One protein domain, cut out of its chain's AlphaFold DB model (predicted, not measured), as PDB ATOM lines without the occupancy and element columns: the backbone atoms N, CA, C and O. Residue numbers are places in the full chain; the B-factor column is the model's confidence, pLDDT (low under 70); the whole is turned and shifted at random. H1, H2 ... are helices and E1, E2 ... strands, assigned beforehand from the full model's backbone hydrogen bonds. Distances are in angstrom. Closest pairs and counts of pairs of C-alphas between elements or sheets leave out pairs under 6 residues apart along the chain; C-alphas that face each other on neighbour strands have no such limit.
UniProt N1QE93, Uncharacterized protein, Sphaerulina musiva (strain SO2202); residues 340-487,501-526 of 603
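AT A GLANCE: This is residues 340 to 487 and 501 to 526 of the 603 residues of an uncharacterized protein of Sphaerulina musiva (strain SO2202) (UniProt N1QE93). A strongly twisted sheet of six strands curls round one long helix, H1, while H3 packs on strand E4 of the same sheet and meets H1 nearly at a right angle. The meander E1 E2 E3, each strand the antiparallel neighbour of the one before, and the hairpin E4 E5 are joined through E6; residues 481 to 487, of which 482 to 487 belong to H4, stick out from the body. The printed part has 174 residues, with five named helices and six named strands in the order E1 E2 E3 H1 H2 E4 E5 H3 H4 H5 E6, and its class is mixed, helices and strands. The sheet is branched and mixed, antiparallel but for the parallel pair E2 and E6. The whole is compact, with a radius of gyration of the C-alphas of 17.4 A and spans of 52 by 40 by 29 A.

HOW THE PARTS SIT: After residues 340 to 358, a stretch with no named element, E1, residues 359 to 361, forms an antiparallel hairpin with E2, residues 366 to 377; N 359 and O 368 are 2.9 A apart, within hydrogen-bond range. E2 forms the next hairpin with E3, residues 380 to 390, where N 371 and O 387 are 3.0 A apart and N 382 and O 375 are 2.8 A apart. E3 bends by 57 degrees at residue 387. The sheet curls round H1, residues 396 to 414; the closest C-alphas of E3 and H1 are those of Ser 384 and Leu 410, 5.2 A apart. H2, residues 417 to 421, is close to H1 but not clearly touching it, with the C-alphas of Thr 412 and Lys 420 closest at 6.8 A, and it is not on the sheet. E4, residues 425 to 438, bends by 67 degrees at residue 428 and forms an antiparallel hairpin with E5, residues 448 to 456; N 434 and O 453 are 2.9 A apart. H3, residues 463 to 478, is on the sheet at a height over the sheet of 7.7 A, and runs across the strands at 72 degrees to E4 on the local plane. The closest C-alphas of E4 and H3 are those of Ser 428 and Arg 466, 5.5 A apart. H3 touches H1 with its residues 473 to 477 alone, about perpendicular at 84 degrees, and the C-alphas of Ile 397 and Leu 476 are closest at 5.2 A. H4, residues 482 to 487, stands free and touches no helix. H5, residues 504 to 508, only grazes the sheet with its residues 506 to 508. E6, residues 516 to 525, has E2 on one side, parallel, with N 519 and O 372 2.8 A apart, and E4 on the other side, antiparallel, with N 431 and O 520 2.9 A apart. In H1, H2, H3, H4 and H5 every O i to N i+4 pair is within hydrogen-bond range.

IN THESE COORDINATES: E1, residues 359 to 361, begins at C-alpha 359, (120.362, 118.289, 97.398). E2 covers 34.0 A from first to last C-alpha, E3 29.3 A, H1 26.3 A, E4 36.1 A, E5 24.0 A, H3 22.5 A and E6 29.5 A. H1 begins at C-alpha 396, (121.805, 102.901, 81.534), and E6 ends at C-alpha 525, (142.402, 91.444, 83.381). E1, H2, H4 and H5 are shorter.

THE WHOLE: The C-alphas of Val 441 and Leu 487, the two farthest apart, are 61.7 A apart. Residues 488 to 500 are not printed, and C-alphas 487 and 501 lie 27.7 A apart across this cut, in the link from H4 to H5. Of the links that are printed whole, none is long. The mean pLDDT of the printed part is 86.6; residues 340 to 341, 350, 416 to 423 and 480 to 487 are under 70.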
ATOM      1  N   ARG A 340     119.369 104.743 111.508       61.78
ATOM      2  CA  ARG A 340     119.273 105.651 110.352       61.78
ATOM      3  C   ARG A 340     118.656 107.022 110.693       61.78
ATOM      4  O   ARG A 340     118.611 107.874 109.826       61.78
ATOM      5  N   SER A 341     118.168 107.256 111.911       68.81
ATOM      6  CA  SER A 341     117.651 108.566 112.335       68.81
ATOM      7  C   SER A 341     118.737 109.606 112.621       68.81
ATOM      8  O   SER A 341     118.416 110.785 112.731       68.81
ATOM      9  N   ASP A 342     119.995 109.180 112.773       80.06
ATOM     10  CA  ASP A 342     121.011 109.970 113.482       80.06
ATOM     11  C   ASP A 342     122.042 110.629 112.538       80.06
ATOM     12  O   ASP A 342     123.016 111.222 113.005       80.06
ATOM     13  N   TYR A 343     121.859 110.520 111.214       85.50
ATOM     14  CA  TYR A 343     122.716 111.194 110.233       85.50
ATOM     15  C   TYR A 343     122.265 112.630 109.942       85.50
ATOM     16  O   TYR A 343     121.096 112.999 110.052       85.50
ATOM     17  N   ILE A 344     123.227 113.456 109.546       82.81
ATOM     18  CA  ILE A 344     123.022 114.858 109.210       82.81
ATOM     19  C   ILE A 344     122.419 114.935 107.799       82.81
ATOM     20  O   ILE A 344     123.059 114.579 106.817       82.81
ATOM     21  N   ILE A 345     121.180 115.417 107.693       83.69
ATOM     22  CA  ILE A 345     120.441 115.522 106.417       83.69
ATOM     23  C   ILE A 345     120.889 116.726 105.570       83.69
ATOM     24  O   ILE A 345     120.778 116.714 104.345       83.69
ATOM     25  N   ARG A 346     121.369 117.795 106.212       80.75
ATOM     26  CA  ARG A 346     121.752 119.052 105.561       80.75
ATOM     27  C   ARG A 346     123.093 119.522 106.098       80.75
ATOM     28  O   ARG A 346     123.274 119.570 107.311       80.75
ATOM     29  N   ALA A 347     123.983 119.914 105.191       76.12
ATOM     30  CA  ALA A 347     125.281 120.482 105.522       76.12
ATOM     31  C   ALA A 347     125.152 121.595 106.583       76.12
ATOM     32  O   ALA A 347     124.421 122.561 106.340       76.12
ATOM     33  N   PRO A 348     125.837 121.497 107.740       72.81
ATOM     34  CA  PRO A 348     125.853 122.577 108.722       72.81
ATOM     35  C   PRO A 348     126.696 123.761 108.220       72.81
ATOM     36  O   PRO A 348     126.408 124.903 108.560       72.81
ATOM     37  N   TYR A 349     127.688 123.486 107.361       73.88
ATOM     38  CA  TYR A 349     128.526 124.459 106.658       73.88
ATOM     39  C   TYR A 349     128.888 123.917 105.267       73.88
ATOM     40  O   TYR A 349     128.999 122.701 105.093       73.88
ATOM     41  N   GLN A 350     129.108 124.801 104.288       69.12
ATOM     42  CA  GLN A 350     129.644 124.410 102.977       69.12
ATOM     43  C   GLN A 350     131.085 123.910 103.134       69.12
ATOM     44  O   GLN A 350     131.948 124.619 103.652       69.12
ATOM     45  N   THR A 351     131.333 122.671 102.714       75.50
ATOM     46  CA  THR A 351     132.664 122.054 102.672       75.50
ATOM     47  C   THR A 351     132.729 121.108 101.476       75.50
ATOM     48  O   THR A 351     131.713 120.532 101.092       75.50
ATOM     49  N   ALA A 352     133.929 120.860 100.948       78.44
ATOM     50  CA  ALA A 352     134.141 120.127  99.691       78.44
ATOM     51  C   ALA A 352     133.520 118.710  99.604       78.44
ATOM     52  O   ALA A 352     133.403 118.157  98.510       78.44
ATOM     53  N   ILE A 353     133.150 118.093 100.735       83.88
ATOM     54  CA  ILE A 353     132.415 116.815 100.759       83.88
ATOM     55  C   ILE A 353     130.899 117.062 100.753       83.88
ATOM     56  O   ILE A 353     130.176 116.388 100.022       83.88
ATOM     57  N   TRP A 354     130.420 118.052 101.511       88.12
ATOM     58  CA  TRP A 354     129.015 118.469 101.522       88.12
ATOM     59  C   TRP A 354     128.541 119.014 100.174       88.12
ATOM     60  O   TRP A 354     127.398 118.768  99.803       88.12
ATOM     61  N   ASP A 355     129.427 119.643  99.399       88.69
ATOM     62  CA  ASP A 355     129.144 120.112  98.032       88.69
ATOM     63  C   ASP A 355     128.813 118.962  97.056       88.69
ATOM     64  O   ASP A 355     128.344 119.191  95.940       88.69
ATOM     65  N   ARG A 356     129.054 117.707  97.469       93.00
ATOM     66  CA  ARG A 356     128.696 116.497  96.723       93.00
ATOM     67  C   ARG A 356     127.434 115.793  97.214       93.00
ATOM     68  O   ARG A 356     126.982 114.861  96.547       93.00
ATOM     69  N   ALA A 357     126.916 116.177  98.379       93.75
ATOM     70  CA  ALA A 357     125.767 115.529  98.993       93.75
ATOM     71  C   ALA A 357     124.492 115.776  98.176       93.75
ATOM     72  O   ALA A 357     124.357 116.807  97.522       93.75
ATOM     73  N   ALA A 358     123.544 114.840  98.225       95.25
ATOM     74  CA  ALA A 358     122.290 114.959  97.495       95.25
ATOM     75  C   ALA A 358     121.430 116.121  98.019       95.25
ATOM     76  O   ALA A 358     120.962 116.110  99.162       95.25
ATOM     77  N   VAL A 359     121.190 117.104  97.147       94.44
ATOM     78  CA  VAL A 359     120.362 118.289  97.398       94.44
ATOM     79  C   VAL A 359     119.029 118.136  96.673       94.44
ATOM     80  O   VAL A 359     118.987 117.837  95.483       94.44
ATOM     81  N   TRP A 360     117.920 118.362  97.377       95.19
ATOM     82  CA  TRP A 360     116.593 118.366  96.762       95.19
ATOM     83  C   TRP A 360     116.356 119.644  95.949       95.19
ATOM     84  O   TRP A 360     116.309 120.746  96.502       95.19
ATOM     85  N   ASN A 361     116.153 119.487  94.645       94.94
ATOM     86  CA  ASN A 361     115.767 120.545  93.729       94.94
ATOM     87  C   ASN A 361     114.235 120.671  93.708       94.94
ATOM     88  O   ASN A 361     113.524 119.818  93.173       94.94
ATOM     89  N   GLN A 362     113.720 121.751  94.303       94.50
ATOM     90  CA  GLN A 362     112.279 121.996  94.431       94.50
ATOM     91  C   GLN A 362     111.574 122.249  93.090       94.50
ATOM     92  O   GLN A 362     110.378 121.984  92.990       94.50
ATOM     93  N   VAL A 363     112.282 122.746  92.071       95.38
ATOM     94  CA  VAL A 363     111.681 123.062  90.764       95.38
ATOM     95  C   VAL A 363     111.387 121.780  89.991       95.38
ATOM     96  O   VAL A 363     110.302 121.619  89.443       95.38
ATOM     97  N   GLU A 364     112.334 120.842  89.989       93.75
ATOM     98  CA  GLU A 364     112.226 119.591  89.226       93.75
ATOM     99  C   GLU A 364     111.732 118.396  90.050       93.75
ATOM    100  O   GLU A 364     111.514 117.325  89.486       93.75
ATOM    101  N   GLN A 365     111.546 118.567  91.368       95.50
ATOM    102  CA  GLN A 365     111.155 117.512  92.316       95.50
ATOM    103  C   GLN A 365     112.092 116.288  92.223       95.50
ATOM    104  O   GLN A 365     111.659 115.136  92.148       95.50
ATOM    105  N   LYS A 366     113.399 116.566  92.171       96.19
ATOM    106  CA  LYS A 366     114.489 115.604  91.949       96.19
ATOM    107  C   LYS A 366     115.691 115.942  92.826       96.19
ATOM    108  O   LYS A 366     115.825 117.071  93.289       96.19
ATOM    109  N   TYR A 367     116.583 114.981  93.033       96.44
ATOM    110  CA  TYR A 367     117.855 115.213  93.714       96.44
ATOM    111  C   TYR A 367     118.971 115.523  92.718       96.44
ATOM    112  O   TYR A 367     119.149 114.792  91.744       96.44
ATOM    113  N   ASP A 368     119.742 116.563  93.021       96.06
ATOM    114  CA  ASP A 368     120.999 116.919  92.364       96.06
ATOM    115  C   ASP A 368     122.175 116.495  93.260       96.06
ATOM    116  O   ASP A 368     122.173 116.771  94.461       96.06
ATOM    117  N   LEU A 369     123.169 115.800  92.697       95.56
ATOM    118  CA  LEU A 369     124.366 115.335  93.412       95.56
ATOM    119  C   LEU A 369     125.606 115.263  92.506       95.56
ATOM    120  O   LEU A 369     125.506 115.236  91.279       95.56
ATOM    121  N   GLN A 370     126.789 115.201  93.124       96.06
ATOM    122  CA  GLN A 370     128.071 115.068  92.423       96.06
ATOM    123  C   GLN A 370     128.664 113.673  92.645       96.06
ATOM    124  O   GLN A 370     129.257 113.365  93.689       96.06
ATOM    125  N   LEU A 371     128.516 112.822  91.632       96.56
ATOM    126  CA  LEU A 371     129.101 111.486  91.621       96.56
ATOM    127  C   LEU A 371     130.618 111.575  91.453       96.56
ATOM    128  O   LEU A 371     131.148 112.525  90.879       96.56
ATOM    129  N   LYS A 372     131.321 110.561  91.956       95.81
ATOM    130  CA  LYS A 372     132.771 110.432  91.806       95.81
ATOM    131  C   LYS A 372     133.133 108.979  91.557       95.81
ATOM    132  O   LYS A 372     132.699 108.098  92.302       95.81
ATOM    133  N   LEU A 373     133.923 108.724  90.521       96.62
ATOM    134  CA  LEU A 373     134.445 107.397  90.232       96.62
ATOM    135  C   LEU A 373     135.665 107.143  91.110       96.62
ATOM    136  O   LEU A 373     136.526 108.004  91.284       96.62
ATOM    137  N   VAL A 374     135.722 105.957  91.698       95.00
ATOM    138  CA  VAL A 374     136.746 105.531  92.644       95.00
ATOM    139  C   VAL A 374     137.323 104.215  92.150       95.00
ATOM    140  O   VAL A 374     136.593 103.258  91.906       95.00
ATOM    141  N   LEU A 375     138.645 104.157  92.035       92.19
ATOM    142  CA  LEU A 375     139.384 102.956  91.680       92.19
ATOM    143  C   LEU A 375     140.323 102.608  92.833       92.19
ATOM    144  O   LEU A 375     141.223 103.378  93.157       92.19
ATOM    145  N   THR A 376     140.120 101.443  93.444       86.31
ATOM    146  CA  THR A 376     141.044 100.916  94.458       86.31
ATOM    147  C   THR A 376     141.979  99.911  93.791       86.31
ATOM    148  O   THR A 376     141.514  98.859  93.347       86.31
ATOM    149  N   ARG A 377     143.277 100.217  93.710       80.19
ATOM    150  CA  ARG A 377     144.291  99.377  93.053       80.19
ATOM    151  C   ARG A 377     145.558  99.357  93.920       80.19
ATOM    152  O   ARG A 377     146.057 100.404  94.292       80.19
ATOM    153  N   HIS A 378     146.058  98.160  94.246       74.62
ATOM    154  CA  HIS A 378     147.231  97.941  95.120       74.62
ATOM    155  C   HIS A 378     147.145  98.615  96.511       74.62
ATOM    156  O   HIS A 378     148.151  99.050  97.053       74.62
ATOM    157  N   GLY A 379     145.944  98.715  97.092       79.00
ATOM    158  CA  GLY A 379     145.704  99.413  98.367       79.00
ATOM    159  C   GLY A 379     145.511 100.926  98.217       79.00
ATOM    160  O   GLY A 379     144.730 101.516  98.963       79.00
ATOM    161  N   GLU A 380     146.104 101.539  97.192       83.19
ATOM    162  CA  GLU A 380     145.887 102.946  96.862       83.19
ATOM    163  C   GLU A 380     144.472 103.191  96.305       83.19
ATOM    164  O   GLU A 380     143.906 102.393  95.544       83.19
ATOM    165  N   ARG A 381     143.883 104.329  96.693       87.31
ATOM    166  CA  ARG A 381     142.545 104.764  96.277       87.31
ATOM    167  C   ARG A 381     142.648 105.974  95.354       87.31
ATOM    168  O   ARG A 381     142.754 107.111  95.808       87.31
ATOM    169  N   TYR A 382     142.541 105.732  94.055       90.56
ATOM    170  CA  TYR A 382     142.423 106.777  93.045       90.56
ATOM    171  C   TYR A 382     140.962 107.223  92.917       90.56
ATOM    172  O   TYR A 382     140.032 106.435  93.110       90.56
ATOM    173  N   SER A 383     140.740 108.490  92.574       93.44
ATOM    174  CA  SER A 383     139.399 109.021  92.321       93.44
ATOM    175  C   SER A 383     139.403 109.991  91.146       93.44
ATOM    176  O   SER A 383     140.329 110.799  91.059       93.44
ATOM    177  N   SER A 384     138.373 109.926  90.300       94.44
ATOM    178  CA  SER A 384     138.131 110.876  89.208       94.44
ATOM    179  C   SER A 384     137.809 112.269  89.740       94.44
ATOM    180  O   SER A 384     137.654 112.473  90.947       94.44
ATOM    181  N   ASP A 385     137.623 113.214  88.830       93.00
ATOM    182  CA  ASP A 385     136.917 114.445  89.152       93.00
ATOM    183  C   ASP A 385     135.437 114.160  89.457       93.00
ATOM    184  O   ASP A 385     134.902 113.079  89.174       93.00
ATOM    185  N   ASN A 386     134.788 115.125  90.102       94.44
ATOM    186  CA  ASN A 386     133.359 115.072  90.385       94.44
ATOM    187  C   ASN A 386     132.570 115.336  89.093       94.44
ATOM    188  O   ASN A 386     132.946 116.219  88.322       94.44
ATOM    189  N   PHE A 387     131.459 114.630  88.881       94.75
ATOM    190  CA  PHE A 387     130.569 114.882  87.748       94.75
ATOM    191  C   PHE A 387     129.091 114.956  88.171       94.75
ATOM    192  O   PHE A 387     128.641 114.159  89.004       94.75
ATOM    193  N   PRO A 388     128.318 115.903  87.600       95.75
ATOM    194  CA  PRO A 388     126.957 116.176  88.034       95.75
ATOM    195  C   PRO A 388     125.997 115.082  87.579       95.75
ATOM    196  O   PRO A 388     126.067 114.587  86.451       95.75
ATOM    197  N   TYR A 389     125.049 114.753  88.448       96.38
ATOM    198  CA  TYR A 389     123.985 113.802  88.180       96.38
ATOM    199  C   TYR A 389     122.686 114.248  88.854       96.38
ATOM    200  O   TYR A 389     122.695 114.774  89.967       96.38
ATOM    201  N   ARG A 390     121.567 114.008  88.163       96.06
ATOM    202  CA  ARG A 390     120.213 114.306  88.630       96.06
ATOM    203  C   ARG A 390     119.370 113.037  88.629       96.06
ATOM    204  O   ARG A 390     119.286 112.361  87.597       96.06
ATOM    205  N   SER A 391     118.719 112.742  89.750       95.62
ATOM    206  CA  SER A 391     117.944 111.511  89.954       95.62
ATOM    207  C   SER A 391     116.924 111.269  88.833       95.62
ATOM    208  O   SER A 391     116.177 112.181  88.455       95.62
ATOM    209  N   GLY A 392     116.878 110.055  88.285       91.25
ATOM    210  CA  GLY A 392     115.944 109.677  87.223       91.25
ATOM    211  C   GLY A 392     116.031 110.534  85.950       91.25
ATOM    212  O   GLY A 392     115.004 110.807  85.326       91.25
ATOM    213  N   THR A 393     117.216 111.048  85.588       92.00
ATOM    214  CA  THR A 393     117.457 111.713  84.283       92.00
ATOM    215  C   THR A 393     118.320 110.902  83.324       92.00
ATOM    216  O   THR A 393     118.208 111.075  82.113       92.00
ATOM    217  N   TRP A 394     119.182 110.021  83.834       93.56
ATOM    218  CA  TRP A 394     120.059 109.204  82.999       93.56
ATOM    219  C   TRP A 394     119.398 107.878  82.625       93.56
ATOM    220  O   TRP A 394     118.619 107.306  83.384       93.56
ATOM    221  N   THR A 395     119.764 107.356  81.459       92.00
ATOM    222  CA  THR A 395     119.519 105.960  81.079       92.00
ATOM    223  C   THR A 395     120.776 105.131  81.337       92.00
ATOM    224  O   THR A 395     121.876 105.683  81.416       92.00
ATOM    225  N   ASP A 396     120.648 103.802  81.394       93.00
ATOM    226  CA  ASP A 396     121.805 102.901  81.534       93.00
ATOM    227  C   ASP A 396     122.845 103.107  80.403       93.00
ATOM    228  O   ASP A 396     124.034 102.915  80.634       93.00
ATOM    229  N   ILE A 397     122.430 103.588  79.217       91.94
ATOM    230  CA  ILE A 397     123.325 103.989  78.110       91.94
ATOM    231  C   ILE A 397     124.150 105.230  78.484       91.94
ATOM    232  O   ILE A 397     125.374 105.218  78.373       91.94
ATOM    233  N   VAL A 398     123.502 106.308  78.946       92.31
ATOM    234  CA  VAL A 398     124.197 107.550  79.343       92.31
ATOM    235  C   VAL A 398     125.154 107.280  80.505       92.31
ATOM    236  O   VAL A 398     126.300 107.729  80.477       92.31
ATOM    237  N   PHE A 399     124.708 106.483  81.480       94.56
ATOM    238  CA  PHE A 399     125.542 106.034  82.587       94.56
ATOM    239  C   PHE A 399     126.741 105.201  82.108       94.56
ATOM    240  O   PHE A 399     127.856 105.470  82.540       94.56
ATOM    241  N   ALA A 400     126.548 104.240  81.195       94.69
ATOM    242  CA  ALA A 400     127.629 103.426  80.630       94.69
ATOM    243  C   ALA A 400     128.716 104.282  79.961       94.69
ATOM    244  O   ALA A 400     129.898 104.113  80.261       94.69
ATOM    245  N   HIS A 401     128.327 105.247  79.119       93.06
ATOM    246  CA  HIS A 401     129.276 106.173  78.497       93.06
ATOM    247  C   HIS A 401     130.027 107.016  79.530       93.06
ATOM    248  O   HIS A 401     131.255 107.058  79.484       93.06
ATOM    249  N   LYS A 402     129.326 107.646  80.486       94.56
ATOM    250  CA  LYS A 402     129.981 108.481  81.505       94.56
ATOM    251  C   LYS A 402     130.879 107.675  82.441       94.56
ATOM    252  O   LYS A 402     131.958 108.144  82.785       94.56
ATOM    253  N   LEU A 403     130.490 106.451  82.797       95.44
ATOM    254  CA  LEU A 403     131.332 105.513  83.538       95.44
ATOM    255  C   LEU A 403     132.631 105.215  82.774       95.44
ATOM    256  O   LEU A 403     133.706 105.259  83.372       95.44
ATOM    257  N   ASN A 404     132.541 104.936  81.470       93.94
ATOM    258  CA  ASN A 404     133.707 104.616  80.650       93.94
ATOM    259  C   ASN A 404     134.627 105.838  80.475       93.94
ATOM    260  O   ASN A 404     135.815 105.759  80.772       93.94
ATOM    261  N   GLU A 405     134.070 106.989  80.095       93.31
ATOM    262  CA  GLU A 405     134.770 108.277  79.960       93.31
ATOM    263  C   GLU A 405     135.560 108.642  81.231       93.31
ATOM    264  O   GLU A 405     136.764 108.901  81.179       93.31
ATOM    265  N   GLN A 406     134.906 108.592  82.395       94.44
ATOM    266  CA  GLN A 406     135.527 108.922  83.681       94.44
ATOM    267  C   GLN A 406     136.578 107.888  84.108       94.44
ATOM    268  O   GLN A 406     137.578 108.250  84.725       94.44
ATOM    269  N   TYR A 407     136.404 106.613  83.750       93.06
ATOM    270  CA  TYR A 407     137.396 105.566  83.996       93.06
ATOM    271  C   TYR A 407     138.642 105.721  83.113       93.06
ATOM    272  O   TYR A 407     139.764 105.608  83.613       93.06
ATOM    273  N   HIS A 408     138.471 106.037  81.825       89.06
ATOM    274  CA  HIS A 408     139.584 106.327  80.921       89.06
ATOM    275  C   HIS A 408     140.341 107.593  81.344       89.06
ATOM    276  O   HIS A 408     141.569 107.551  81.403       89.06
ATOM    277  N   SER A 409     139.630 108.662  81.722       90.06
ATOM    278  CA  SER A 409     140.226 109.889  82.276       90.06
ATOM    279  C   SER A 409     140.998 109.621  83.577       90.06
ATOM    280  O   SER A 409     142.151 110.025  83.726       90.06
ATOM    281  N   LEU A 410     140.424 108.840  84.503       89.38
ATOM    282  CA  LEU A 410     141.107 108.460  85.743       89.38
ATOM    283  C   LEU A 410     142.398 107.673  85.466       89.38
ATOM    284  O   LEU A 410     143.426 107.918  86.102       89.38
ATOM    285  N   LYS A 411     142.368 106.754  84.495       85.81
ATOM    286  CA  LYS A 411     143.552 106.009  84.060       85.81
ATOM    287  C   LYS A 411     144.619 106.912  83.453       85.81
ATOM    288  O   LYS A 411     145.761 106.862  83.905       85.81
ATOM    289  N   THR A 412     144.286 107.742  82.464       83.50
ATOM    290  CA  THR A 412     145.281 108.621  81.826       83.50
ATOM    291  C   THR A 412     145.907 109.582  82.836       83.50
ATOM    292  O   THR A 412     147.125 109.746  82.828       83.50
ATOM    293  N   ALA A 413     145.109 110.142  83.750       84.12
ATOM    294  CA  ALA A 413     145.563 111.128  84.727       84.12
ATOM    295  C   ALA A 413     146.362 110.555  85.915       84.12
ATOM    296  O   ALA A 413     147.190 111.275  86.473       84.12
ATOM    297  N   LYS A 414     146.099 109.313  86.359       80.56
ATOM    298  CA  LYS A 414     146.708 108.750  87.590       80.56
ATOM    299  C   LYS A 414     147.621 107.548  87.374       80.56
ATOM    300  O   LYS A 414     148.544 107.365  88.154       80.56
ATOM    301  N   VAL A 415     147.370 106.750  86.340       71.19
ATOM    302  CA  VAL A 415     148.142 105.533  86.027       71.19
ATOM    303  C   VAL A 415     149.295 105.871  85.063       71.19
ATOM    304  O   VAL A 415     150.352 105.256  85.106       71.19
ATOM    305  N   GLY A 416     149.148 106.923  84.249       69.31
ATOM    306  CA  GLY A 416     150.195 107.408  83.346       69.31
ATOM    307  C   GLY A 416     150.324 106.587  82.057       69.31
ATOM    308  O   GLY A 416     149.802 105.483  81.933       69.31
ATOM    309  N   ILE A 417     151.003 107.147  81.049       66.25
ATOM    310  CA  ILE A 417     150.946 106.638  79.664       66.25
ATOM    311  C   ILE A 417     151.604 105.256  79.517       66.25
ATOM    312  O   ILE A 417     151.004 104.366  78.917       66.25
ATOM    313  N   LEU A 418     152.793 105.041  80.097       58.19
ATOM    314  CA  LEU A 418     153.477 103.739  80.024       58.19
ATOM    315  C   LEU A 418     152.631 102.623  80.648       58.19
ATOM    316  O   LEU A 418     152.456 101.566  80.049       58.19
ATOM    317  N   GLN A 419     152.056 102.883  81.824       63.62
ATOM    318  CA  GLN A 419     151.208 101.911  82.500       63.62
ATOM    319  C   GLN A 419     149.796 101.851  81.882       63.62
ATOM    320  O   GLN A 419     149.118 100.856  82.087       63.62
ATOM    321  N   LYS A 420     149.354 102.822  81.056       63.66
ATOM    322  CA  LYS A 420     148.172 102.672  80.172       63.66
ATOM    323  C   LYS A 420     148.437 101.616  79.093       63.66
ATOM    324  O   LYS A 420     147.573 100.777  78.870       63.66
ATOM    325  N   LEU A 421     149.621 101.630  78.469       56.81
ATOM    326  CA  LEU A 421     150.014 100.656  77.437       56.81
ATOM    327  C   LEU A 421     150.154  99.226  77.987       56.81
ATOM    328  O   LEU A 421     149.883  98.273  77.264       56.81
ATOM    329  N   THR A 422     150.529  99.068  79.261       57.88
ATOM    330  CA  THR A 422     150.562  97.761  79.945       57.88
ATOM    331  C   THR A 422     149.306  97.455  80.769       57.88
ATOM    332  O   THR A 422     149.189  96.363  81.320       57.88
ATOM    333  N   ALA A 423     148.334  98.371  80.869       60.69
ATOM    334  CA  ALA A 423     147.106  98.149  81.631       60.69
ATOM    335  C   ALA A 423     146.103  97.312  80.835       60.69
ATOM    336  O   ALA A 423     145.056  97.811  80.415       60.69
ATOM    337  N   TYR A 424     146.354  96.003  80.774       71.62
ATOM    338  CA  TYR A 424     145.406  94.968  80.345       71.62
ATOM    339  C   TYR A 424     144.180  94.849  81.269       71.62
ATOM    340  O   TYR A 424     143.639  93.766  81.438       71.62
ATOM    341  N   LYS A 425     143.750  95.918  81.943       83.44
ATOM    342  CA  LYS A 425     142.663  95.921  82.925       83.44
ATOM    343  C   LYS A 425     141.438  96.622  82.359       83.44
ATOM    344  O   LYS A 425     141.558  97.706  81.798       83.44
ATOM    345  N   LYS A 426     140.258  96.047  82.563       88.69
ATOM    346  CA  LYS A 426     138.956  96.635  82.211       88.69
ATOM    347  C   LYS A 426     138.032  96.681  83.420       88.69
ATOM    348  O   LYS A 426     138.218  95.916  84.368       88.69
ATOM    349  N   ILE A 427     137.006  97.531  83.360       92.19
ATOM    350  CA  ILE A 427     135.911  97.547  84.341       92.19
ATOM    351  C   ILE A 427     135.248  96.162  84.337       92.19
ATOM    352  O   ILE A 427     134.644  95.770  83.343       92.19
ATOM    353  N   SER A 428     135.364  95.420  85.438       92.56
ATOM    354  CA  SER A 428     134.746  94.098  85.618       92.56
ATOM    355  C   SER A 428     133.408  94.174  86.337       92.56
ATOM    356  O   SER A 428     132.511  93.369  86.087       92.56
ATOM    357  N   PHE A 429     133.290  95.137  87.251       94.38
ATOM    358  CA  PHE A 429     132.113  95.344  88.075       94.38
ATOM    359  C   PHE A 429     132.119  96.733  88.707       94.38
ATOM    360  O   PHE A 429     133.162  97.380  88.814       94.38
ATOM    361  N   VAL A 430     130.949  97.158  89.180       96.50
ATOM    362  CA  VAL A 430     130.749  98.453  89.830       96.50
ATOM    363  C   VAL A 430     129.916  98.289  91.098       96.50
ATOM    364  O   VAL A 430     128.931  97.545  91.132       96.50
ATOM    365  N   TYR A 431     130.304  99.021  92.136       97.19
ATOM    366  CA  TYR A 431     129.528  99.213  93.352       97.19
ATOM    367  C   TYR A 431     129.189 100.687  93.528       97.19
ATOM    368  O   TYR A 431     130.060 101.546  93.428       97.19
ATOM    369  N   PHE A 432     127.943 100.964  93.881       97.38
ATOM    370  CA  PHE A 432     127.547 102.256  94.412       97.38
ATOM    371  C   PHE A 432     127.751 102.226  95.926       97.38
ATOM    372  O   PHE A 432     127.206 101.355  96.612       97.38
ATOM    373  N   ILE A 433     128.577 103.132  96.444       96.69
ATOM    374  CA  ILE A 433     128.872 103.257  97.870       96.69
ATOM    375  C   ILE A 433     128.231 104.541  98.380       96.69
ATOM    376  O   ILE A 433     128.577 105.628  97.925       96.69
ATOM    377  N   GLN A 434     127.312 104.397  99.331       96.00
ATOM    378  CA  GLN A 434     126.637 105.508  99.988       96.00
ATOM    379  C   GLN A 434     127.371 105.859 101.287       96.00
ATOM    380  O   GLN A 434     127.697 104.977 102.094       96.00
ATOM    381  N   PHE A 435     127.604 107.149 101.493       95.06
ATOM    382  CA  PHE A 435     128.150 107.716 102.715       95.06
ATOM    383  C   PHE A 435     127.187 108.754 103.281       95.06
ATOM    384  O   PHE A 435     126.651 109.574 102.537       95.06
ATOM    385  N   HIS A 436     127.045 108.762 104.602       94.44
ATOM    386  CA  HIS A 436     126.346 109.809 105.343       94.44
ATOM    387  C   HIS A 436     127.275 110.402 106.401       94.44
ATOM    388  O   HIS A 436     128.137 109.707 106.953       94.44
ATOM    389  N   ALA A 437     127.089 111.687 106.699       91.44
ATOM    390  CA  ALA A 437     127.772 112.359 107.794       91.44
ATOM    391  C   ALA A 437     127.027 112.129 109.112       91.44
ATOM    392  O   ALA A 437     125.830 112.392 109.216       91.44
ATOM    393  N   PHE A 438     127.746 111.696 110.141       88.81
ATOM    394  CA  PHE A 438     127.232 111.582 111.504       88.81
ATOM    395  C   PHE A 438     127.817 112.691 112.386       88.81
ATOM    396  O   PHE A 438     128.965 113.094 112.168       88.81
ATOM    397  N   PRO A 439     127.079 113.192 113.389       87.00
ATOM    398  CA  PRO A 439     127.623 114.158 114.335       87.00
ATOM    399  C   PRO A 439     128.764 113.520 115.145       87.00
ATOM    400  O   PRO A 439     128.563 112.551 115.873       87.00
ATOM    401  N   ASP A 440     129.969 114.079 115.028       84.50
ATOM    402  CA  ASP A 440     131.151 113.701 115.810       84.50
ATOM    403  C   ASP A 440     131.780 114.975 116.380       84.50
ATOM    404  O   ASP A 440     132.032 115.935 115.652       84.50
ATOM    405  N   VAL A 441     132.056 114.975 117.685       85.56
ATOM    406  CA  VAL A 441     132.672 116.097 118.415       85.56
ATOM    407  C   VAL A 441     134.043 116.471 117.832       85.56
ATOM    408  O   VAL A 441     134.448 117.626 117.906       85.56
ATOM    409  N   ARG A 442     134.748 115.517 117.210       86.19
ATOM    410  CA  ARG A 442     136.039 115.740 116.534       86.19
ATOM    411  C   ARG A 442     135.907 116.460 115.191       86.19
ATOM    412  O   ARG A 442     136.884 117.029 114.716       86.19
ATOM    413  N   TYR A 443     134.722 116.427 114.586       83.69
ATOM    414  CA  TYR A 443     134.448 116.937 113.243       83.69
ATOM    415  C   TYR A 443     133.164 117.788 113.231       83.69
ATOM    416  O   TYR A 443     132.229 117.475 112.493       83.69
ATOM    417  N   PRO A 444     133.078 118.867 114.034       81.38
ATOM    418  CA  PRO A 444     131.823 119.590 114.258       81.38
ATOM    419  C   PRO A 444     131.264 120.267 112.995       81.38
ATOM    420  O   PRO A 444     130.056 120.450 112.886       81.38
ATOM    421  N   SER A 445     132.120 120.623 112.029       82.06
ATOM    422  CA  SER A 445     131.725 121.301 110.786       82.06
ATOM    423  C   SER A 445     131.428 120.359 109.614       82.06
ATOM    424  O   SER A 445     130.662 120.718 108.723       82.06
ATOM    425  N   THR A 446     132.015 119.158 109.584       81.50
ATOM    426  CA  THR A 446     131.843 118.189 108.483       81.50
ATOM    427  C   THR A 446     131.002 116.976 108.860       81.50
ATOM    428  O   THR A 446     130.478 116.322 107.965       81.50
ATOM    429  N   GLY A 447     130.909 116.651 110.151       86.19
ATOM    430  CA  GLY A 447     130.559 115.317 110.631       86.19
ATOM    431  C   GLY A 447     131.655 114.279 110.350       86.19
ATOM    432  O   GLY A 447     132.599 114.516 109.588       86.19
ATOM    433  N   ALA A 448     131.518 113.106 110.968       87.94
ATOM    434  CA  ALA A 448     132.258 111.904 110.604       87.94
ATOM    435  C   ALA A 448     131.520 111.180 109.470       87.94
ATOM    436  O   ALA A 448     130.405 110.690 109.658       87.94
ATOM    437  N   TRP A 449     132.140 111.101 108.294       90.38
ATOM    438  CA  TRP A 449     131.573 110.410 107.138       90.38
ATOM    439  C   TRP A 449     131.754 108.899 107.272       90.38
ATOM    440  O   TRP A 449     132.880 108.400 107.313       90.38
ATOM    441  N   LEU A 450     130.644 108.164 107.330       91.44
ATOM    442  CA  LEU A 450     130.630 106.708 107.455       91.44
ATOM    443  C   LEU A 450     129.895 106.082 106.268       91.44
ATOM    444  O   LEU A 450     128.891 106.610 105.793       91.44
ATOM    445  N   ARG A 451     130.390 104.930 105.800       93.44
ATOM    446  CA  ARG A 451     129.718 104.133 104.766       93.44
ATOM    447  C   ARG A 451     128.445 103.520 105.345       93.44
ATOM    448  O   ARG A 451     128.535 102.670 106.231       93.44
ATOM    449  N   THR A 452     127.293 103.903 104.811       92.81
ATOM    450  CA  THR A 452     125.970 103.450 105.265       92.81
ATOM    451  C   THR A 452     125.394 102.328 104.417       92.81
ATOM    452  O   THR A 452     124.768 101.425 104.968       92.81
ATOM    453  N   ASP A 453     125.640 102.340 103.107       94.50
ATOM    454  CA  ASP A 453     125.200 101.289 102.188       94.50
ATOM    455  C   ASP A 453     126.254 101.035 101.092       94.50
ATOM    456  O   ASP A 453     127.123 101.866 100.806       94.50
ATOM    457  N   ARG A 454     126.198  99.851 100.485       94.75
ATOM    458  CA  ARG A 454     127.007  99.445  99.334       94.75
ATOM    459  C   ARG A 454     126.182  98.514  98.449       94.75
ATOM    460  O   ARG A 454     126.180  97.301  98.664       94.75
ATOM    461  N   LYS A 455     125.532  99.059  97.415       95.19
ATOM    462  CA  LYS A 455     124.768  98.249  96.455       95.19
ATOM    463  C   LYS A 455     125.615  97.886  95.228       95.19
ATOM    464  O   LYS A 455     126.249  98.758  94.634       95.19
ATOM    465  N   PRO A 456     125.624  96.610  94.810       95.56
ATOM    466  CA  PRO A 456     126.207  96.203  93.536       95.56
ATOM    467  C   PRO A 456     125.335  96.654  92.349       95.56
ATOM    468  O   PRO A 456     124.102  96.642  92.430       95.56
ATOM    469  N   ILE A 457     125.968  96.982  91.216       93.50
ATOM    470  CA  ILE A 457     125.273  97.412  89.985       93.50
ATOM    471  C   ILE A 457     124.348  96.330  89.392       93.50
ATOM    472  O   ILE A 457     123.351  96.636  88.744       93.50
ATOM    473  N   THR A 458     124.614  95.051  89.679       91.12
ATOM    474  CA  THR A 458     123.700  93.924  89.410       91.12
ATOM    475  C   THR A 458     123.409  93.146  90.697       91.12
ATOM    476  O   THR A 458     124.021  93.396  91.727       91.12
ATOM    477  N   PHE A 459     122.437  92.223  90.699       85.56
ATOM    478  CA  PHE A 459     121.911  91.618  91.938       85.56
ATOM    479  C   PHE A 459     122.946  90.882  92.808       85.56
ATOM    480  O   PHE A 459     122.775  90.816  94.022       85.56
ATOM    481  N   ARG A 460     124.011  90.335  92.214       88.56
ATOM    482  CA  ARG A 460     125.100  89.645  92.921       88.56
ATOM    483  C   ARG A 460     126.421  89.965  92.243       88.56
ATOM    484  O   ARG A 460     126.455  90.079  91.023       88.56
ATOM    485  N   ASP A 461     127.497  90.035  93.016       90.19
ATOM    486  CA  ASP A 461     128.856  90.024  92.478       90.19
ATOM    487  C   ASP A 461     129.350  88.571  92.384       90.19
ATOM    488  O   ASP A 461     129.648  87.941  93.397       90.19
ATOM    489  N   ASN A 462     129.358  88.004  91.179       91.06
ATOM    490  CA  ASN A 462     129.911  86.682  90.896       91.06
ATOM    491  C   ASN A 462     130.521  86.661  89.476       91.06
ATOM    492  O   ASN A 462     130.242  87.559  88.682       91.06
ATOM    493  N   PRO A 463     131.343  85.660  89.107       85.38
ATOM    494  CA  PRO A 463     132.015  85.648  87.803       85.38
ATOM    495  C   PRO A 463     131.059  85.746  86.601       85.38
ATOM    496  O   PRO A 463     131.364  86.413  85.615       85.38
ATOM    497  N   MET A 464     129.869  85.145  86.695       86.50
ATOM    498  CA  MET A 464     128.859  85.178  85.634       86.50
ATOM    499  C   MET A 464     128.215  86.566  85.490       86.50
ATOM    500  O   MET A 464     128.026  87.040  84.370       86.50
ATOM    501  N   THR A 465     127.902  87.245  86.599       89.19
ATOM    502  CA  THR A 465     127.337  88.603  86.574       89.19
ATOM    503  C   THR A 465     128.376  89.654  86.212       89.19
ATOM    504  O   THR A 465     128.019  90.595  85.513       89.19
ATOM    505  N   ARG A 466     129.655  89.472  86.577       89.62
ATOM    506  CA  ARG A 466     130.774  90.279  86.058       89.62
ATOM    507  C   ARG A 466     130.878  90.165  84.541       89.62
ATOM    508  O   ARG A 466     130.835  91.176  83.853       89.62
ATOM    509  N   ASN A 467     130.914  88.946  84.001       86.00
ATOM    510  CA  ASN A 467     130.965  88.732  82.551       86.00
ATOM    511  C   ASN A 467     129.727  89.302  81.837       86.00
ATOM    512  O   ASN A 467     129.851  89.959  80.805       86.00
ATOM    513  N   SER A 468     128.533  89.120  82.411       88.94
ATOM    514  CA  SER A 468     127.299  89.715  81.885       88.94
ATOM    515  C   SER A 468     127.329  91.247  81.921       88.94
ATOM    516  O   SER A 468     126.948  91.873  80.933       88.94
ATOM    517  N   PHE A 469     127.823  91.845  83.008       93.19
ATOM    518  CA  PHE A 469     127.986  93.289  83.151       93.19
ATOM    519  C   PHE A 469     128.999  93.844  82.145       93.19
ATOM    520  O   PHE A 469     128.669  94.793  81.448       93.19
ATOM    521  N   MET A 470     130.175  93.229  81.990       90.75
ATOM    522  CA  MET A 470     131.173  93.635  80.988       90.75
ATOM    523  C   MET A 470     130.602  93.611  79.568       90.75
ATOM    524  O   MET A 470     130.770  94.567  78.812       90.75
ATOM    525  N   ASN A 471     129.882  92.545  79.211       89.38
ATOM    526  CA  ASN A 471     129.267  92.415  77.891       89.38
ATOM    527  C   ASN A 471     128.125  93.423  77.686       89.38
ATOM    528  O   ASN A 471     127.957  93.936  76.582       89.38
ATOM    529  N   GLN A 472     127.348  93.732  78.728       92.19
ATOM    530  CA  GLN A 472     126.341  94.798  78.690       92.19
ATOM    531  C   GLN A 472     126.989  96.180  78.576       92.19
ATOM    532  O   GLN A 472     126.542  96.968  77.755       92.19
ATOM    533  N   LEU A 473     128.054  96.454  79.332       93.06
ATOM    534  CA  LEU A 473     128.770  97.727  79.330       93.06
ATOM    535  C   LEU A 473     129.341  98.019  77.943       93.06
ATOM    536  O   LEU A 473     129.009  99.051  77.373       93.06
ATOM    537  N   ARG A 474     130.078  97.060  77.360       90.50
ATOM    538  CA  ARG A 474     130.540  97.130  75.964       90.50
ATOM    539  C   ARG A 474     129.373  97.418  75.020       90.50
ATOM    540  O   ARG A 474     129.362  98.455  74.376       90.50
ATOM    541  N   ARG A 475     128.326  96.580  75.024       90.38
ATOM    542  CA  ARG A 475     127.143  96.762  74.159       90.38
ATOM    543  C   ARG A 475     126.444  98.112  74.334       90.38
ATOM    544  O   ARG A 475     125.864  98.594  73.370       90.38
ATOM    545  N   LEU A 476     126.431  98.694  75.532       90.06
ATOM    546  CA  LEU A 476     125.821 100.001  75.794       90.06
ATOM    547  C   LEU A 476     126.719 101.152  75.319       90.06
ATOM    548  O   LEU A 476     126.185 102.119  74.788       90.06
ATOM    549  N   CYS A 477     128.045 101.022  75.431       88.75
ATOM    550  CA  CYS A 477     129.009 101.971  74.872       88.75
ATOM    551  C   CYS A 477     129.065 101.918  73.331       88.75
ATOM    552  O   CYS A 477     129.052 102.964  72.690       88.75
ATOM    553  N   THR A 478     129.041 100.729  72.715       83.62
ATOM    554  CA  THR A 478     129.045 100.565  71.245       83.62
ATOM    555  C   THR A 478     127.730 101.021  70.595       83.62
ATOM    556  O   THR A 478     127.695 101.361  69.417       83.62
ATOM    557  N   LYS A 479     126.618 101.075  71.346       70.62
ATOM    558  CA  LYS A 479     125.264 101.391  70.842       70.62
ATOM    559  C   LYS A 479     125.047 102.850  70.397       70.62
ATOM    560  O   LYS A 479     123.903 103.303  70.338       70.62
ATOM    561  N   ARG A 480     126.109 103.602  70.086       55.66
ATOM    562  CA  ARG A 480     126.035 105.052  69.870       55.66
ATOM    563  C   ARG A 480     126.802 105.588  68.663       55.66
ATOM    564  O   ARG A 480     127.391 106.660  68.732       55.66
ATOM    565  N   SER A 481     126.618 104.973  67.501       47.94
ATOM    566  CA  SER A 481     126.713 105.721  66.243       47.94
ATOM    567  C   SER A 481     125.393 106.463  65.954       47.94
ATOM    568  O   SER A 481     124.676 106.174  64.998       47.94
ATOM    569  N   ILE A 482     125.068 107.489  66.759       52.91
ATOM    570  CA  ILE A 482     123.934 108.404  66.470       52.91
ATOM    571  C   ILE A 482     124.093 109.058  65.080       52.91
ATOM    572  O   ILE A 482     123.108 109.352  64.401       52.91
ATOM    573  N   LEU A 483     125.337 109.176  64.605       47.72
ATOM    574  CA  LEU A 483     125.655 109.584  63.240       47.72
ATOM    575  C   LEU A 483     125.098 108.628  62.169       47.72
ATOM    576  O   LEU A 483     124.662 109.113  61.127       47.72
ATOM    577  N   TYR A 484     125.020 107.312  62.412       46.72
ATOM    578  CA  TYR A 484     124.377 106.387  61.468       46.72
ATOM    579  C   TYR A 484     122.867 106.630  61.388       46.72
ATOM    580  O   TYR A 484     122.349 106.682  60.280       46.72
ATOM    581  N   SER A 485     122.168 106.887  62.505       47.06
ATOM    582  CA  SER A 485     120.734 107.227  62.444       47.06
ATOM    583  C   SER A 485     120.450 108.521  61.672       47.06
ATOM    584  O   SER A 485     119.437 108.601  60.980       47.06
ATOM    585  N   THR A 486     121.355 109.507  61.708       51.28
ATOM    586  CA  THR A 486     121.227 110.726  60.890       51.28
ATOM    587  C   THR A 486     121.656 110.537  59.431       51.28
ATOM    588  O   THR A 486     121.095 111.185  58.554       51.28
ATOM    589  N   LEU A 487     122.622 109.654  59.141       51.56
ATOM    590  CA  LEU A 487     123.131 109.410  57.781       51.56
ATOM    591  C   LEU A 487     122.285 108.424  56.970       51.56
ATOM    592  O   LEU A 487     122.202 108.571  55.752       51.56
ATOM    593  N   ILE A 501     116.273 100.565  82.433       77.50
ATOM    594  CA  ILE A 501     116.815 101.419  83.499       77.50
ATOM    595  C   ILE A 501     117.057 100.522  84.716       77.50
ATOM    596  O   ILE A 501     116.276 100.523  85.668       77.50
ATOM    597  N   ARG A 502     118.065  99.646  84.654       90.25
ATOM    598  CA  ARG A 502     118.363  98.649  85.703       90.25
ATOM    599  C   ARG A 502     119.560  99.037  86.560       90.25
ATOM    600  O   ARG A 502     119.614  98.643  87.722       90.25
ATOM    601  N   TRP A 503     120.521  99.753  85.992       94.25
ATOM    602  CA  TRP A 503     121.698 100.246  86.699       94.25
ATOM    603  C   TRP A 503     121.409 101.601  87.332       94.25
ATOM    604  O   TRP A 503     121.696 101.786  88.511       94.25
ATOM    605  N   VAL A 504     120.778 102.516  86.585       94.56
ATOM    606  CA  VAL A 504     120.448 103.853  87.100       94.56
ATOM    607  C   VAL A 504     119.356 103.787  88.172       94.56
ATOM    608  O   VAL A 504     119.482 104.470  89.176       94.56
ATOM    609  N   SER A 505     118.369 102.888  88.071       94.12
ATOM    610  CA  SER A 505     117.375 102.708  89.148       94.12
ATOM    611  C   SER A 505     118.006 102.275  90.476       94.12
ATOM    612  O   SER A 505     117.625 102.772  91.526       94.12
ATOM    613  N   ARG A 506     119.041 101.425  90.449       94.25
ATOM    614  CA  ARG A 506     119.799 101.030  91.655       94.25
ATOM    615  C   ARG A 506     120.640 102.154  92.250       94.25
ATOM    616  O   ARG A 506     120.967 102.095  93.436       94.25
ATOM    617  N   LEU A 507     121.036 103.114  91.417       96.06
ATOM    618  CA  LEU A 507     121.694 104.343  91.838       96.06
ATOM    619  C   LEU A 507     120.666 105.302  92.456       96.06
ATOM    620  O   LEU A 507     120.902 105.781  93.559       96.06
ATOM    621  N   ASP A 508     119.513 105.496  91.808       95.94
ATOM    622  CA  ASP A 508     118.374 106.261  92.334       95.94
ATOM    623  C   ASP A 508     117.891 105.709  93.693       95.94
ATOM    624  O   ASP A 508     117.704 106.477  94.634       95.94
ATOM    625  N   ASP A 509     117.822 104.380  93.855       95.06
ATOM    626  CA  ASP A 509     117.491 103.682  95.112       95.06
ATOM    627  C   ASP A 509     118.470 103.969  96.280       95.06
ATOM    628  O   ASP A 509     118.272 103.462  97.390       95.06
ATOM    629  N   LEU A 510     119.590 104.664  96.050       94.69
ATOM    630  CA  LEU A 510     120.563 105.072  97.078       94.69
ATOM    631  C   LEU A 510     120.530 106.565  97.396       94.69
ATOM    632  O   LEU A 510     121.226 107.002  98.319       94.69
ATOM    633  N   ILE A 511     119.774 107.349  96.633       95.75
ATOM    634  CA  ILE A 511     119.733 108.791  96.812       95.75
ATOM    635  C   ILE A 511     118.815 109.103  97.991       95.75
ATOM    636  O   ILE A 511     117.590 109.052  97.905       95.75
ATOM    637  N   GLU A 512     119.440 109.436  99.114       94.31
ATOM    638  CA  GLU A 512     118.784 109.912 100.326       94.31
ATOM    639  C   GLU A 512     119.275 111.343 100.614       94.31
ATOM    640  O   GLU A 512     120.428 111.659 100.304       94.31
ATOM    641  N   PRO A 513     118.453 112.223 101.215       93.06
ATOM    642  CA  PRO A 513     118.876 113.564 101.616       93.06
ATOM    643  C   PRO A 513     120.186 113.560 102.417       93.06
ATOM    644  O   PRO A 513     120.289 112.852 103.419       93.06
ATOM    645  N   GLY A 514     121.175 114.345 101.981       91.31
ATOM    646  CA  GLY A 514     122.487 114.433 102.637       91.31
ATOM    647  C   GLY A 514     123.481 113.315 102.283       91.31
ATOM    648  O   GLY A 514     124.649 113.416 102.655       91.31
ATOM    649  N   ALA A 515     123.071 112.294 101.522       94.81
ATOM    650  CA  ALA A 515     123.959 111.208 101.110       94.81
ATOM    651  C   ALA A 515     124.988 111.670 100.065       94.81
ATOM    652  O   ALA A 515     124.643 112.349  99.098       94.81
ATOM    653  N   VAL A 516     126.235 111.218 100.202       96.19
ATOM    654  CA  VAL A 516     127.261 111.278  99.149       96.19
ATOM    655  C   VAL A 516     127.408 109.888  98.535       96.19
ATOM    656  O   VAL A 516     127.513 108.899  99.260       96.19
ATOM    657  N   ILE A 517     127.431 109.805  97.203       97.00
ATOM    658  CA  ILE A 517     127.564 108.536  96.476       97.00
ATOM    659  C   ILE A 517     128.876 108.514  95.682       97.00
ATOM    660  O   ILE A 517     129.122 109.367  94.827       97.00
ATOM    661  N   ASP A 518     129.694 107.495  95.943       97.00
ATOM    662  CA  ASP A 518     130.876 107.153  95.148       97.00
ATOM    663  C   ASP A 518     130.624 105.882  94.322       97.00
ATOM    664  O   ASP A 518     129.888 104.980  94.731       97.00
ATOM    665  N   ILE A 519     131.289 105.781  93.172       97.56
ATOM    666  CA  ILE A 519     131.230 104.633  92.264       97.56
ATOM    667  C   ILE A 519     132.550 103.855  92.366       97.56
ATOM    668  O   ILE A 519     133.535 104.225  91.735       97.56
ATOM    669  N   ASP A 520     132.585 102.783  93.160       96.69
ATOM    670  CA  ASP A 520     133.754 101.902  93.321       96.69
ATOM    671  C   ASP A 520     133.839 100.894  92.166       96.69
ATOM    672  O   ASP A 520     133.036  99.962  92.056       96.69
ATOM    673  N   VAL A 521     134.833 101.094  91.302       95.69
ATOM    674  CA  VAL A 521     135.146 100.241  90.156       95.69
ATOM    675  C   VAL A 521     136.040  99.085  90.591       95.69
ATOM    676  O   VAL A 521     137.098  99.280  91.193       95.69
ATOM    677  N   LYS A 522     135.644  97.862  90.225       93.44
ATOM    678  CA  LYS A 522     136.519  96.688  90.266       93.44
ATOM    679  C   LYS A 522     137.045  96.397  88.876       93.44
ATOM    680  O   LYS A 522     136.277  96.266  87.929       93.44
ATOM    681  N   GLU A 523     138.358  96.263  88.768       90.69
ATOM    682  CA  GLU A 523     139.027  95.879  87.530       90.69
ATOM    683  C   GLU A 523     139.142  94.354  87.408       90.69
ATOM    684  O   GLU A 523     139.111  93.627  88.401       90.69
ATOM    685  N   THR A 524     139.266  93.865  86.179       86.69
ATOM    686  CA  THR A 524     139.741  92.511  85.857       86.69
ATOM    687  C   THR A 524     140.722  92.602  84.706       86.69
ATOM    688  O   THR A 524     140.636  93.531  83.902       86.69
ATOM    689  N   PHE A 525     141.602  91.615  84.585       81.81
ATOM    690  CA  PHE A 525     142.402  91.444  83.381       81.81
ATOM    691  C   PHE A 525     141.505  91.166  82.169       81.81
ATOM    692  O   PHE A 525     140.558  90.377  82.248       81.81
ATOM    693  N   ASP A 526     141.805  91.808  81.046       80.25
ATOM    694  CA  ASP A 526     141.283  91.464  79.739       80.25
ATOM    695  C   ASP A 526     142.158  90.378  79.120       80.25
ATOM    696  O   ASP A 526     143.129  90.634  78.408       80.25
TER     697      ASP A 526